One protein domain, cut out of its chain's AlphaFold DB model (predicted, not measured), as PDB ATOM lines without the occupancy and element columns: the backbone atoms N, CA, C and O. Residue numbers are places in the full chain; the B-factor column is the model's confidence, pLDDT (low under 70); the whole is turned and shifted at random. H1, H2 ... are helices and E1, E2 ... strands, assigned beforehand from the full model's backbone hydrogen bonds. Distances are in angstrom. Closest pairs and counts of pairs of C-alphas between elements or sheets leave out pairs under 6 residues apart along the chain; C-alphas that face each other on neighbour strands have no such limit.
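What this domain is: This is residues 238 to 245 and 311 to 390 of the 613 residues of an uncharacterized protein of Beauveria bassiana D1-5 (UniProt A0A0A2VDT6). A long, strongly twisted hairpin of two strands, E2 and E3, runs out as an arm from a small head, and this arm makes the longest axis. In the head, E1 pairs with the first part of E2, the helix H2 packs on one face of the three-stranded sheet, and the short helix H1 only grazes that sheet. The printed part has 88 residues, with three named strands and two named helices in the order E1 E2 E3 H1 H2; the sheet runs E1 - E2 - E3, antiparallel throughout, and the class is mixed, helices and strands. The whole is loose, with a radius of gyration of the C-alphas of 15.9 A, and its C-alphas span 51 by 25 by 19 A.

How they stand to each other: The edge strand E1, residues 238 to 243, is the antiparallel neighbour of the inner strand E2, residues 319 to 335, with 146 degrees between their directions. N 240 and O 323 are 2.8 A apart, and N 323 and O 240 are 2.9 A apart, both within hydrogen-bond range. E2 and the other edge strand, E3, residues 341 to 350, form an antiparallel hairpin at 147 degrees. Here N 332 and O 344 are within hydrogen-bond range at 2.8 A, as are N 346 and O 330 at 2.9 A. The pairing is staggered: E2 pairs with E1 over residues 320 to 325 and with E3 over residues 327 to 335. E1 and E3 are apart. E2 bends by 60 degrees at residue 332. Short pairings join other stretches to these strands: residues 313 to 314 with 319 to 320 of E2, antiparallel; residues 357 to 358 with 323 to 324 of E2, antiparallel; and residues 373 to 374 with 238 to 239 of E1, parallel. H1, residues 362 to 368, only grazes the sheet; its closest C-alphas to E2 are those of Phe 365 and Val 322, 7.8 A apart. H2, residues 379 to 389, is on the sheet, with 45 pairs of C-alphas within 10 A; the two make two layers, a helix on one face of a sheet. The closest C-alphas of H2 and E3 are those of Leu 381 and Gly 349, 6.2 A apart, and those of H2 and E2 are Ala 385 and Val 325, 6.8 A apart. H1 and H2 are apart. In both helices each O i to N i+4 pair is within hydrogen-bond range.

Where its parts are: E1 begins at C-alpha 238, at (118.647, 142.822, 189.384), and measures 16.6 A from first to last C-alpha. E2, the longest strand with 17 residues, measures 45.4 A and ends at C-alpha 335, at (123.423, 133.779, 163.243). E3 measures 28.1 A. H1 measures 9.6 A over its 7 residues. H2, the longest helix with 11 residues, measures 15.2 A and ends at C-alpha 389, at (107.609, 146.527, 194.196).

The domain as a whole: The two C-alphas farthest apart are those of Gln 245 and Asn 338, 52.8 A. Residues 246 to 310 are cut out and not printed, and C-alphas 245 and 311 are 13.7 A apart across this cut, which falls in the link from E1 to E2. Of the links that are printed whole, that from E2 to E3 is tight, that from H1 to H2 is short, and that from E3 to H1, with 11 residues, is long. The mean pLDDT of the printed part is 78.2, and 12 residues are under 70: residues 245, 311, 337 to 342, 344, 354 to 355 and 371.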
ATOM      1  N   VAL A 238     118.358 141.443 189.786       77.31
ATOM      2  CA  VAL A 238     118.647 142.822 189.384       77.31
ATOM      3  C   VAL A 238     118.333 143.735 190.560       77.31
ATOM      4  O   VAL A 238     117.283 143.586 191.187       77.31
ATOM      5  N   MET A 239     119.233 144.671 190.865       84.75
ATOM      6  CA  MET A 239     119.006 145.652 191.922       84.75
ATOM      7  C   MET A 239     118.286 146.887 191.378       84.75
ATOM      8  O   MET A 239     118.546 147.339 190.262       84.75
ATOM      9  N   ILE A 240     117.378 147.428 192.184       87.56
ATOM     10  CA  ILE A 240     116.586 148.622 191.898       87.56
ATOM     11  C   ILE A 240     116.580 149.469 193.169       87.56
ATOM     12  O   ILE A 240     115.942 149.112 194.160       87.56
ATOM     13  N   ALA A 241     117.301 150.587 193.148       89.06
ATOM     14  CA  ALA A 241     117.254 151.576 194.215       89.06
ATOM     15  C   ALA A 241     116.136 152.589 193.944       89.06
ATOM     16  O   ALA A 241     116.056 153.178 192.864       89.06
ATOM     17  N   VAL A 242     115.271 152.803 194.930       88.19
ATOM     18  CA  VAL A 242     114.144 153.734 194.861       88.19
ATOM     19  C   VAL A 242     114.314 154.771 195.959       88.19
ATOM     20  O   VAL A 242     114.435 154.410 197.126       88.19
ATOM     21  N   ALA A 243     114.318 156.054 195.594       86.06
ATOM     22  CA  ALA A 243     114.380 157.144 196.558       86.06
ATOM     23  C   ALA A 243     113.192 157.060 197.523       86.06
ATOM     24  O   ALA A 243     112.037 157.084 197.084       86.06
ATOM     25  N   ASP A 244     113.491 157.001 198.818       80.50
ATOM     26  CA  ASP A 244     112.480 157.126 199.855       80.50
ATOM     27  C   ASP A 244     111.953 158.565 199.842       80.50
ATOM     28  O   ASP A 244     112.721 159.531 199.898       80.50
ATOM     29  N   GLN A 245     110.636 158.718 199.701       60.94
ATOM     30  CA  GLN A 245     109.998 160.028 199.759       60.94
ATOM     31  C   GLN A 245     109.355 160.197 201.134       60.94
ATOM     32  O   GLN A 245     108.388 159.490 201.428       60.94
ATOM     33  N   HIS A 311     117.287 150.293 207.127       69.38
ATOM     34  CA  HIS A 311     117.080 149.893 205.728       69.38
ATOM     35  C   HIS A 311     117.227 151.046 204.717       69.38
ATOM     36  O   HIS A 311     117.104 150.828 203.511       69.38
ATOM     37  N   ILE A 312     117.469 152.277 205.185       81.88
ATOM     38  CA  ILE A 312     117.576 153.463 204.330       81.88
ATOM     39  C   ILE A 312     119.044 153.685 203.954       81.88
ATOM     40  O   ILE A 312     119.874 154.089 204.769       81.88
ATOM     41  N   ILE A 313     119.370 153.435 202.689       84.00
ATOM     42  CA  ILE A 313     120.735 153.490 202.160       84.00
ATOM     43  C   ILE A 313     120.923 154.816 201.416       84.00
ATOM     44  O   ILE A 313     120.171 155.108 200.487       84.00
ATOM     45  N   ASP A 314     121.930 155.618 201.779       85.38
ATOM     46  CA  ASP A 314     122.276 156.800 200.977       85.38
ATOM     47  C   ASP A 314     122.916 156.385 199.647       85.38
ATOM     48  O   ASP A 314     123.932 155.679 199.611       85.38
ATOM     49  N   ILE A 315     122.313 156.847 198.553       82.62
ATOM     50  CA  ILE A 315     122.806 156.670 197.192       82.62
ATOM     51  C   ILE A 315     122.822 158.042 196.518       82.62
ATOM     52  O   ILE A 315     121.779 158.620 196.213       82.62
ATOM     53  N   ASN A 316     124.027 158.559 196.263       82.69
ATOM     54  CA  ASN A 316     124.261 159.876 195.659       82.69
ATOM     55  C   ASN A 316     123.618 161.048 196.440       82.69
ATOM     56  O   ASN A 316     123.124 161.998 195.828       82.69
ATOM     57  N   GLY A 317     123.616 160.997 197.780       79.94
ATOM     58  CA  GLY A 317     123.017 162.030 198.632       79.94
ATOM     59  C   GLY A 317     121.490 161.954 198.708       79.94
ATOM     60  O   GLY A 317     120.834 162.981 198.907       79.94
ATOM     61  N   LYS A 318     120.913 160.769 198.473       84.69
ATOM     62  CA  LYS A 318     119.474 160.501 198.577       84.69
ATOM     63  C   LYS A 318     119.222 159.262 199.440       84.69
ATOM     64  O   LYS A 318     119.784 158.213 199.117       84.69
ATOM     65  N   PRO A 319     118.326 159.327 200.443       87.25
ATOM     66  CA  PRO A 319     117.844 158.132 201.126       87.25
ATOM     67  C   PRO A 319     117.099 157.239 200.128       87.25
ATOM     68  O   PRO A 319     116.211 157.710 199.414       87.25
ATOM     69  N   CYS A 320     117.473 155.964 200.046       88.12
ATOM     70  CA  CYS A 320     116.883 154.999 199.126       88.12
ATOM     71  C   CYS A 320     116.571 153.674 199.826       88.12
ATOM     72  O   CYS A 320     117.374 153.171 200.612       88.12
ATOM     73  N   LEU A 321     115.443 153.069 199.460       87.19
ATOM     74  CA  LEU A 321     115.168 151.654 199.696       87.19
ATOM     75  C   LEU A 321     115.658 150.871 198.473       87.19
ATOM     76  O   LEU A 321     115.359 151.245 197.335       87.19
ATOM     77  N   VAL A 322     116.428 149.804 198.687       86.19
ATOM     78  CA  VAL A 322     117.003 149.005 197.594       86.19
ATOM     79  C   VAL A 322     116.354 147.629 197.558       86.19
ATOM     80  O   VAL A 322     116.307 146.920 198.562       86.19
ATOM     81  N   TYR A 323     115.869 147.247 196.380       84.38
ATOM     82  CA  TYR A 323     115.167 145.992 196.143       84.38
ATOM     83  C   TYR A 323     115.933 145.118 195.156       84.38
ATOM     84  O   TYR A 323     116.522 145.620 194.199       84.38
ATOM     85  N   ILE A 324     115.866 143.806 195.359       80.81
ATOM     86  CA  ILE A 324     116.236 142.795 194.375       80.81
ATOM     87  C   ILE A 324     114.954 142.259 193.742       80.81
ATOM     88  O   ILE A 324     114.048 141.793 194.437       80.81
ATOM     89  N   VAL A 325     114.895 142.327 192.414       79.56
ATOM     90  CA  VAL A 325     113.847 141.725 191.582       79.56
ATOM     91  C   VAL A 325     114.474 140.719 190.623       79.56
ATOM     92  O   VAL A 325     115.642 140.845 190.259       79.56
ATOM     93  N   TRP A 326     113.704 139.725 190.188       77.94
ATOM     94  CA  TRP A 326     114.159 138.754 189.196       77.94
ATOM     95  C   TRP A 326     113.711 139.181 187.804       77.94
ATOM     96  O   TRP A 326     112.601 139.669 187.615       77.94
ATOM     97  N   VAL A 327     114.594 139.012 186.826       75.31
ATOM     98  CA  VAL A 327     114.392 139.397 185.429       75.31
ATOM     99  C   VAL A 327     114.544 138.170 184.554       75.31
ATOM    100  O   VAL A 327     115.484 137.389 184.702       75.31
ATOM    101  N   ILE A 328     113.594 138.004 183.645       75.81
ATOM    102  CA  ILE A 328     113.509 136.874 182.734       75.81
ATOM    103  C   ILE A 328     114.355 137.181 181.497       75.81
ATOM    104  O   ILE A 328     114.070 138.122 180.753       75.81
ATOM    105  N   VAL A 329     115.382 136.369 181.248       73.56
ATOM    106  CA  VAL A 329     116.218 136.445 180.045       73.56
ATOM    107  C   VAL A 329     116.096 135.139 179.270       73.56
ATOM    108  O   VAL A 329     116.542 134.090 179.731       73.56
ATOM    109  N   ASP A 330     115.510 135.200 178.075       73.06
ATOM    110  CA  ASP A 330     115.531 134.079 177.137       73.06
ATOM    111  C   ASP A 330     116.906 134.029 176.452       73.06
ATOM    112  O   ASP A 330     117.356 135.029 175.878       73.06
ATOM    113  N   CYS A 331     117.542 132.860 176.446       73.00
ATOM    114  CA  CYS A 331     118.677 132.587 175.564       73.00
ATOM    115  C   CYS A 331     118.131 132.026 174.237       73.00
ATOM    116  O   CYS A 331     117.275 131.137 174.243       73.00
ATOM    117  N   ILE A 332     118.578 132.574 173.102       72.94
ATOM    118  CA  ILE A 332     118.029 132.301 171.760       72.94
ATOM    119  C   ILE A 332     119.126 132.076 170.702       72.94
ATOM    120  O   ILE A 332     120.237 132.580 170.852       72.94
ATOM    121  N   PRO A 333     118.832 131.386 169.587       70.62
ATOM    122  CA  PRO A 333     119.722 131.320 168.432       70.62
ATOM    123  C   PRO A 333     120.006 132.691 167.819       70.62
ATOM    124  O   PRO A 333     119.089 133.476 167.559       70.62
ATOM    125  N   LYS A 334     121.275 132.938 167.497       74.12
ATOM    126  CA  LYS A 334     121.728 134.033 166.643       74.12
ATOM    127  C   LYS A 334     122.635 133.473 165.547       74.12
ATOM    128  O   LYS A 334     123.452 132.591 165.788       74.12
ATOM    129  N   PHE A 335     122.500 134.021 164.347       72.06
ATOM    130  CA  PHE A 335     123.423 133.779 163.243       72.06
ATOM    131  C   PHE A 335     124.010 135.117 162.791       72.06
ATOM    132  O   PHE A 335     123.302 136.128 162.794       72.06
ATOM    133  N   ASP A 336     125.297 135.144 162.446       70.06
ATOM    134  CA  ASP A 336     125.912 136.303 161.792       70.06
ATOM    135  C   ASP A 336     125.656 136.292 160.268       70.06
ATOM    136  O   ASP A 336     125.069 135.358 159.717       70.06
ATOM    137  N   ALA A 337     126.106 137.337 159.569       67.75
ATOM    138  CA  ALA A 337     125.951 137.450 158.116       67.75
ATOM    139  C   ALA A 337     126.748 136.399 157.309       67.75
ATOM    140  O   ALA A 337     126.508 136.242 156.114       67.75
ATOM    141  N   ASN A 338     127.672 135.677 157.950       67.75
ATOM    142  CA  ASN A 338     128.483 134.612 157.359       67.75
ATOM    143  C   ASN A 338     127.892 133.211 157.628       67.75
ATOM    144  O   ASN A 338     128.419 132.218 157.129       67.75
ATOM    145  N   GLY A 339     126.818 133.115 158.423       62.44
ATOM    146  CA  GLY A 339     126.232 131.852 158.876       62.44
ATOM    147  C   GLY A 339     126.904 131.246 160.113       62.44
ATOM    148  O   GLY A 339     126.590 130.110 160.471       62.44
ATOM    149  N   ASN A 340     127.797 131.975 160.793       68.75
ATOM    150  CA  ASN A 340     128.335 131.544 162.081       68.75
ATOM    151  C   ASN A 340     127.228 131.564 163.139       68.75
ATOM    152  O   ASN A 340     126.441 132.505 163.226       68.75
ATOM    153  N   PHE A 341     127.197 130.509 163.945       68.69
ATOM    154  CA  PHE A 341     126.247 130.291 165.030       68.69
ATOM    155  C   PHE A 341     126.746 130.948 166.323       68.69
ATOM    156  O   PHE A 341     127.928 130.824 166.641       68.69
ATOM    157  N   ALA A 342     125.846 131.597 167.062       69.69
ATOM    158  CA  ALA A 342     126.083 132.145 168.396       69.69
ATOM    159  C   ALA A 342     124.786 132.152 169.233       69.69
ATOM    160  O   ALA A 342     123.684 132.008 168.692       69.69
ATOM    161  N   ILE A 343     124.888 132.404 170.537       70.06
ATOM    162  CA  ILE A 343     123.750 132.666 171.419       70.06
ATOM    163  C   ILE A 343     123.457 134.171 171.481       70.06
ATOM    164  O   ILE A 343     124.313 135.016 171.740       70.06
ATOM    165  N   GLY A 344     122.199 134.519 171.229       67.62
ATOM    166  CA  GLY A 344     121.623 135.824 171.520       67.62
ATOM    167  C   GLY A 344     120.865 135.814 172.847       67.62
ATOM    168  O   GLY A 344     120.362 134.783 173.288       67.62
ATOM    169  N   PHE A 345     120.729 136.989 173.453       72.38
ATOM    170  CA  PHE A 345     120.037 137.188 174.724       72.38
ATOM    171  C   PHE A 345     118.834 138.108 174.501       72.38
ATOM    172  O   PHE A 345     118.954 139.128 173.818       72.38
ATOM    173  N   VAL A 346     117.676 137.774 175.074       75.69
ATOM    174  CA  VAL A 346     116.475 138.620 175.029       75.69
ATOM    175  C   VAL A 346     115.923 138.803 176.435       75.69
ATOM    176  O   VAL A 346     115.337 137.891 177.010       75.69
ATOM    177  N   ASN A 347     116.062 140.017 176.962       79.75
ATOM    178  CA  ASN A 347     115.393 140.446 178.183       79.75
ATOM    179  C   ASN A 347     113.879 140.561 177.935       79.75
ATOM    180  O   ASN A 347     113.436 141.294 177.042       79.75
ATOM    181  N   LYS A 348     113.105 139.800 178.715       81.19
ATOM    182  CA  LYS A 348     111.640 139.696 178.667       81.19
ATOM    183  C   LYS A 348     110.951 140.540 179.743       81.19
ATOM    184  O   LYS A 348     109.727 140.644 179.709       81.19
ATOM    185  N   GLY A 349     111.713 141.153 180.649       82.88
ATOM    186  CA  GLY A 349     111.202 141.951 181.760       82.88
ATOM    187  C   GLY A 349     111.199 141.231 183.110       82.88
ATOM    188  O   GLY A 349     111.739 140.134 183.255       82.88
ATOM    189  N   VAL A 350     110.602 141.878 184.111       82.50
ATOM    190  CA  VAL A 350     110.533 141.386 185.499       82.50
ATOM    191  C   VAL A 350     109.671 140.123 185.612       82.50
ATOM    192  O   VAL A 350     108.557 140.066 185.087       82.50
ATOM    193  N   ASP A 351     110.160 139.127 186.352       80.25
ATOM    194  CA  ASP A 351     109.381 137.964 186.766       80.25
ATOM    195  C   ASP A 351     108.357 138.367 187.835       80.25
ATOM    196  O   ASP A 351     108.671 138.484 189.018       80.25
ATOM    197  N   LYS A 352     107.105 138.549 187.407       80.56
ATOM    198  CA  LYS A 352     105.991 138.906 188.295       80.56
ATOM    199  C   LYS A 352     105.526 137.765 189.218       80.56
ATOM    200  O   LYS A 352     104.594 137.976 189.991       80.56
ATOM    201  N   GLN A 353     106.122 136.569 189.144       74.94
ATOM    202  CA  GLN A 353     105.812 135.440 190.037       74.94
ATOM    203  C   GLN A 353     106.758 135.357 191.243       74.94
ATOM    204  O   GLN A 353     106.342 134.906 192.308       74.94
ATOM    205  N   GLU A 354     108.010 135.795 191.092       66.94
ATOM    206  CA  GLU A 354     108.999 135.813 192.174       66.94
ATOM    207  C   GLU A 354     108.830 137.099 193.006       66.94
ATOM    208  O   GLU A 354     108.869 138.191 192.428       66.94
ATOM    209  N   PRO A 355     108.626 137.038 194.335       69.00
ATOM    210  CA  PRO A 355     108.425 138.243 195.138       69.00
ATOM    211  C   PRO A 355     109.700 139.106 195.167       69.00
ATOM    212  O   PRO A 355     110.798 138.556 195.295       69.00
ATOM    213  N   PRO A 356     109.596 140.449 195.098       76.81
ATOM    214  CA  PRO A 356     110.726 141.322 195.388       76.81
ATOM    215  C   PRO A 356     111.256 141.061 196.798       76.81
ATOM    216  O   PRO A 356     110.474 140.802 197.716       76.81
ATOM    217  N   LYS A 357     112.567 141.204 196.988       77.12
ATOM    218  CA  LYS A 357     113.195 141.185 198.316       77.12
ATOM    219  C   LYS A 357     113.936 142.490 198.575       77.12
ATOM    220  O   LYS A 357     114.391 143.133 197.634       77.12
ATOM    221  N   MET A 358     114.054 142.890 199.836       79.00
ATOM    222  CA  MET A 358     114.674 144.163 200.227       79.00
ATOM    223  C   MET A 358     116.092 143.955 200.772       79.00
ATOM    224  O   MET A 358     116.331 142.999 201.508       79.00
ATOM    225  N   VAL A 359     117.010 144.855 200.414       79.12
ATOM    226  CA  VAL A 359     118.371 144.915 200.963       79.12
ATOM    227  C   VAL A 359     118.318 145.456 202.393       79.12
ATOM    228  O   VAL A 359     117.607 146.421 202.663       79.12
ATOM    229  N   GLU A 360     119.042 144.822 203.312       74.00
ATOM    230  CA  GLU A 360     118.885 145.061 204.751       74.00
ATOM    231  C   GLU A 360     119.696 146.250 205.281       74.00
ATOM    232  O   GLU A 360     119.185 146.977 206.129       74.00
ATOM    233  N   ASP A 361     120.928 146.458 204.803       76.56
ATOM    234  CA  ASP A 361     121.804 147.550 205.247       76.56
ATOM    235  C   ASP A 361     122.766 148.043 204.138       76.56
ATOM    236  O   ASP A 361     122.867 147.479 203.038       76.56
ATOM    237  N   LYS A 362     123.529 149.106 204.436       81.81
ATOM    238  CA  LYS A 362     124.538 149.659 203.516       81.81
ATOM    239  C   LYS A 362     125.686 148.687 203.194       81.81
ATOM    240  O   LYS A 362     126.234 148.749 202.095       81.81
ATOM    241  N   LYS A 363     126.068 147.796 204.111       79.31
ATOM    242  CA  LYS A 363     127.161 146.833 203.906       79.31
ATOM    243  C   LYS A 363     126.743 145.753 202.904       79.31
ATOM    244  O   LYS A 363     127.520 145.433 202.009       79.31
ATOM    245  N   GLN A 364     125.512 145.254 203.002       74.50
ATOM    246  CA  GLN A 364     124.904 144.342 202.039       74.50
ATOM    247  C   GLN A 364     124.746 145.032 200.674       74.50
ATOM    248  O   GLN A 364     125.088 144.436 199.655       74.50
ATOM    249  N   PHE A 365     124.341 146.310 200.634       82.00
ATOM    250  CA  PHE A 365     124.333 147.101 199.394       82.00
ATOM    251  C   PHE A 365     125.725 147.238 198.756       82.00
ATOM    252  O   PHE A 365     125.873 147.009 197.556       82.00
ATOM    253  N   ASP A 366     126.753 147.565 199.545       79.81
ATOM    254  CA  ASP A 366     128.129 147.706 199.054       79.81
ATOM    255  C   ASP A 366     128.727 146.374 198.553       79.81
ATOM    256  O   ASP A 366     129.627 146.406 197.720       79.81
ATOM    257  N   GLN A 367     128.209 145.217 198.992       72.38
ATOM    258  CA  GLN A 367     128.507 143.905 198.393       72.38
ATOM    259  C   GLN A 367     127.709 143.670 197.097       72.38
ATOM    260  O   GLN A 367     128.264 143.240 196.088       72.38
ATOM    261  N   VAL A 368     126.404 143.951 197.116       72.56
ATOM    262  CA  VAL A 368     125.460 143.694 196.016       72.56
ATOM    263  C   VAL A 368     125.779 144.512 194.761       72.56
ATOM    264  O   VAL A 368     125.771 143.966 193.659       72.56
ATOM    265  N   LYS A 369     126.088 145.805 194.907       76.56
ATOM    266  CA  LYS A 369     126.241 146.755 193.786       76.56
ATOM    267  C   LYS A 369     127.427 146.478 192.845       76.56
ATOM    268  O   LYS A 369     127.487 147.044 191.753       76.56
ATOM    269  N   GLU A 370     128.377 145.658 193.295       70.00
ATOM    270  CA  GLU A 370     129.575 145.257 192.545       70.00
ATOM    271  C   GLU A 370     129.366 143.945 191.769       70.00
ATOM    272  O   GLU A 370     130.152 143.615 190.879       70.00
ATOM    273  N   VAL A 371     128.312 143.181 192.097       62.50
ATOM    274  CA  VAL A 371     128.046 141.851 191.518       62.50
ATOM    275  C   VAL A 371     126.668 141.713 190.867       62.50
ATOM    276  O   VAL A 371     126.488 140.791 190.078       62.50
ATOM    277  N   ILE A 372     125.708 142.603 191.139       70.69
ATOM    278  CA  ILE A 372     124.351 142.579 190.566       70.69
ATOM    279  C   ILE A 372     124.149 143.753 189.596       70.69
ATOM    280  O   ILE A 372     124.597 144.871 189.843       70.69
ATOM    281  N   CYS A 373     123.436 143.507 188.492       74.69
ATOM    282  CA  CYS A 373     123.079 144.540 187.517       74.69
ATOM    283  C   CYS A 373     122.195 145.631 188.147       74.69
ATOM    284  O   CYS A 373     121.185 145.310 188.776       74.69
ATOM    285  N   ASP A 374     122.510 146.903 187.896       81.62
ATOM    286  CA  ASP A 374     121.601 148.025 188.168       81.62
ATOM    287  C   ASP A 374     120.498 148.080 187.102       81.62
ATOM    288  O   ASP A 374     120.743 148.453 185.951       81.62
ATOM    289  N   GLY A 375     119.274 147.714 187.480       79.81
ATOM    290  CA  GLY A 375     118.114 147.780 186.593       79.81
ATOM    291  C   GLY A 375     117.598 149.200 186.365       79.81
ATOM    292  O   GLY A 375     116.861 149.421 185.410       79.81
ATOM    293  N   GLY A 376     118.027 150.176 187.175       81.00
ATOM    294  CA  GLY A 376     117.747 151.599 186.976       81.00
ATOM    295  C   GLY A 376     118.396 152.189 185.719       81.00
ATOM    296  O   GLY A 376     118.100 153.330 185.360       81.00
ATOM    297  N   LYS A 377     119.265 151.427 185.040       81.44
ATOM    298  CA  LYS A 377     119.892 151.785 183.757       81.44
ATOM    299  C   LYS A 377     118.998 151.521 182.529       81.44
ATOM    300  O   LYS A 377     119.233 152.137 181.496       81.44
ATOM    301  N   ASP A 378     117.972 150.665 182.626       83.19
ATOM    302  CA  ASP A 378     116.934 150.489 181.589       83.19
ATOM    303  C   ASP A 378     115.609 151.075 182.101       83.19
ATOM    304  O   ASP A 378     115.039 150.596 183.079       83.19
ATOM    305  N   GLU A 379     115.104 152.115 181.430       84.69
ATOM    306  CA  GLU A 379     113.891 152.839 181.840       84.69
ATOM    307  C   GLU A 379     112.656 151.929 181.961       84.69
ATOM    308  O   GLU A 379     111.865 152.078 182.892       84.69
ATOM    309  N   LYS A 380     112.499 150.947 181.065       86.19
ATOM    310  CA  LYS A 380     111.349 150.027 181.059       86.19
ATOM    311  C   LYS A 380     111.478 148.984 182.157       86.19
ATOM    312  O   LYS A 380     110.479 148.605 182.765       86.19
ATOM    313  N   LEU A 381     112.698 148.511 182.408       83.88
ATOM    314  CA  LEU A 381     112.986 147.584 183.499       83.88
ATOM    315  C   LEU A 381     112.737 148.255 184.855       83.88
ATOM    316  O   LEU A 381     112.091 147.672 185.724       83.88
ATOM    317  N   ALA A 382     113.164 149.510 184.992       85.62
ATOM    318  CA  ALA A 382     112.895 150.364 186.140       85.62
ATOM    319  C   ALA A 382     111.389 150.631 186.344       85.62
ATOM    320  O   ALA A 382     110.909 150.633 187.478       85.62
ATOM    321  N   GLU A 383     110.611 150.820 185.271       86.94
ATOM    322  CA  GLU A 383     109.145 150.920 185.347       86.94
ATOM    323  C   GLU A 383     108.475 149.614 185.787       86.94
ATOM    324  O   GLU A 383     107.681 149.628 186.729       86.94
ATOM    325  N   GLN A 384     108.827 148.482 185.173       86.12
ATOM    326  CA  GLN A 384     108.288 147.170 185.551       86.12
ATOM    327  C   GLN A 384     108.647 146.783 186.991       86.12
ATOM    328  O   GLN A 384     107.831 146.185 187.691       86.12
ATOM    329  N   ALA A 385     109.847 147.137 187.457       83.19
ATOM    330  CA  ALA A 385     110.264 146.870 188.825       83.19
ATOM    331  C   ALA A 385     109.533 147.751 189.847       83.19
ATOM    332  O   ALA A 385     109.112 147.234 190.877       83.19
ATOM    333  N   LYS A 386     109.305 149.042 189.556       84.94
ATOM    334  CA  LYS A 386     108.435 149.904 190.382       84.94
ATOM    335  C   LYS A 386     107.019 149.343 190.500       84.94
ATOM    336  O   LYS A 386     106.469 149.328 191.599       84.94
ATOM    337  N   GLU A 387     106.446 148.859 189.394       86.31
ATOM    338  CA  GLU A 387     105.124 148.216 189.385       86.31
ATOM    339  C   GLU A 387     105.101 146.973 190.293       86.31
ATOM    340  O   GLU A 387     104.175 146.809 191.085       86.31
ATOM    341  N   HIS A 388     106.137 146.130 190.211       85.50
ATOM    342  CA  HIS A 388     106.249 144.875 190.967       85.50
ATOM    343  C   HIS A 388     106.542 145.081 192.464       85.50
ATOM    344  O   HIS A 388     105.997 144.374 193.307       85.50
ATOM    345  N   VAL A 389     107.351 146.088 192.809       82.12
ATOM    346  CA  VAL A 389     107.609 146.527 194.196       82.12
ATOM    347  C   VAL A 389     106.425 147.324 194.773       82.12
ATOM    348  O   VAL A 389     106.257 147.392 195.990       82.12
ATOM    349  N   GLY A 390     105.573 147.903 193.921       81.62
ATOM    350  CA  GLY A 390     104.389 148.665 194.322       81.62
ATOM    351  C   GLY A 390     104.682 150.100 194.773       81.62
ATOM    352  O   GLY A 390     103.990 150.611 195.653       81.62
TER     353      GLY A 390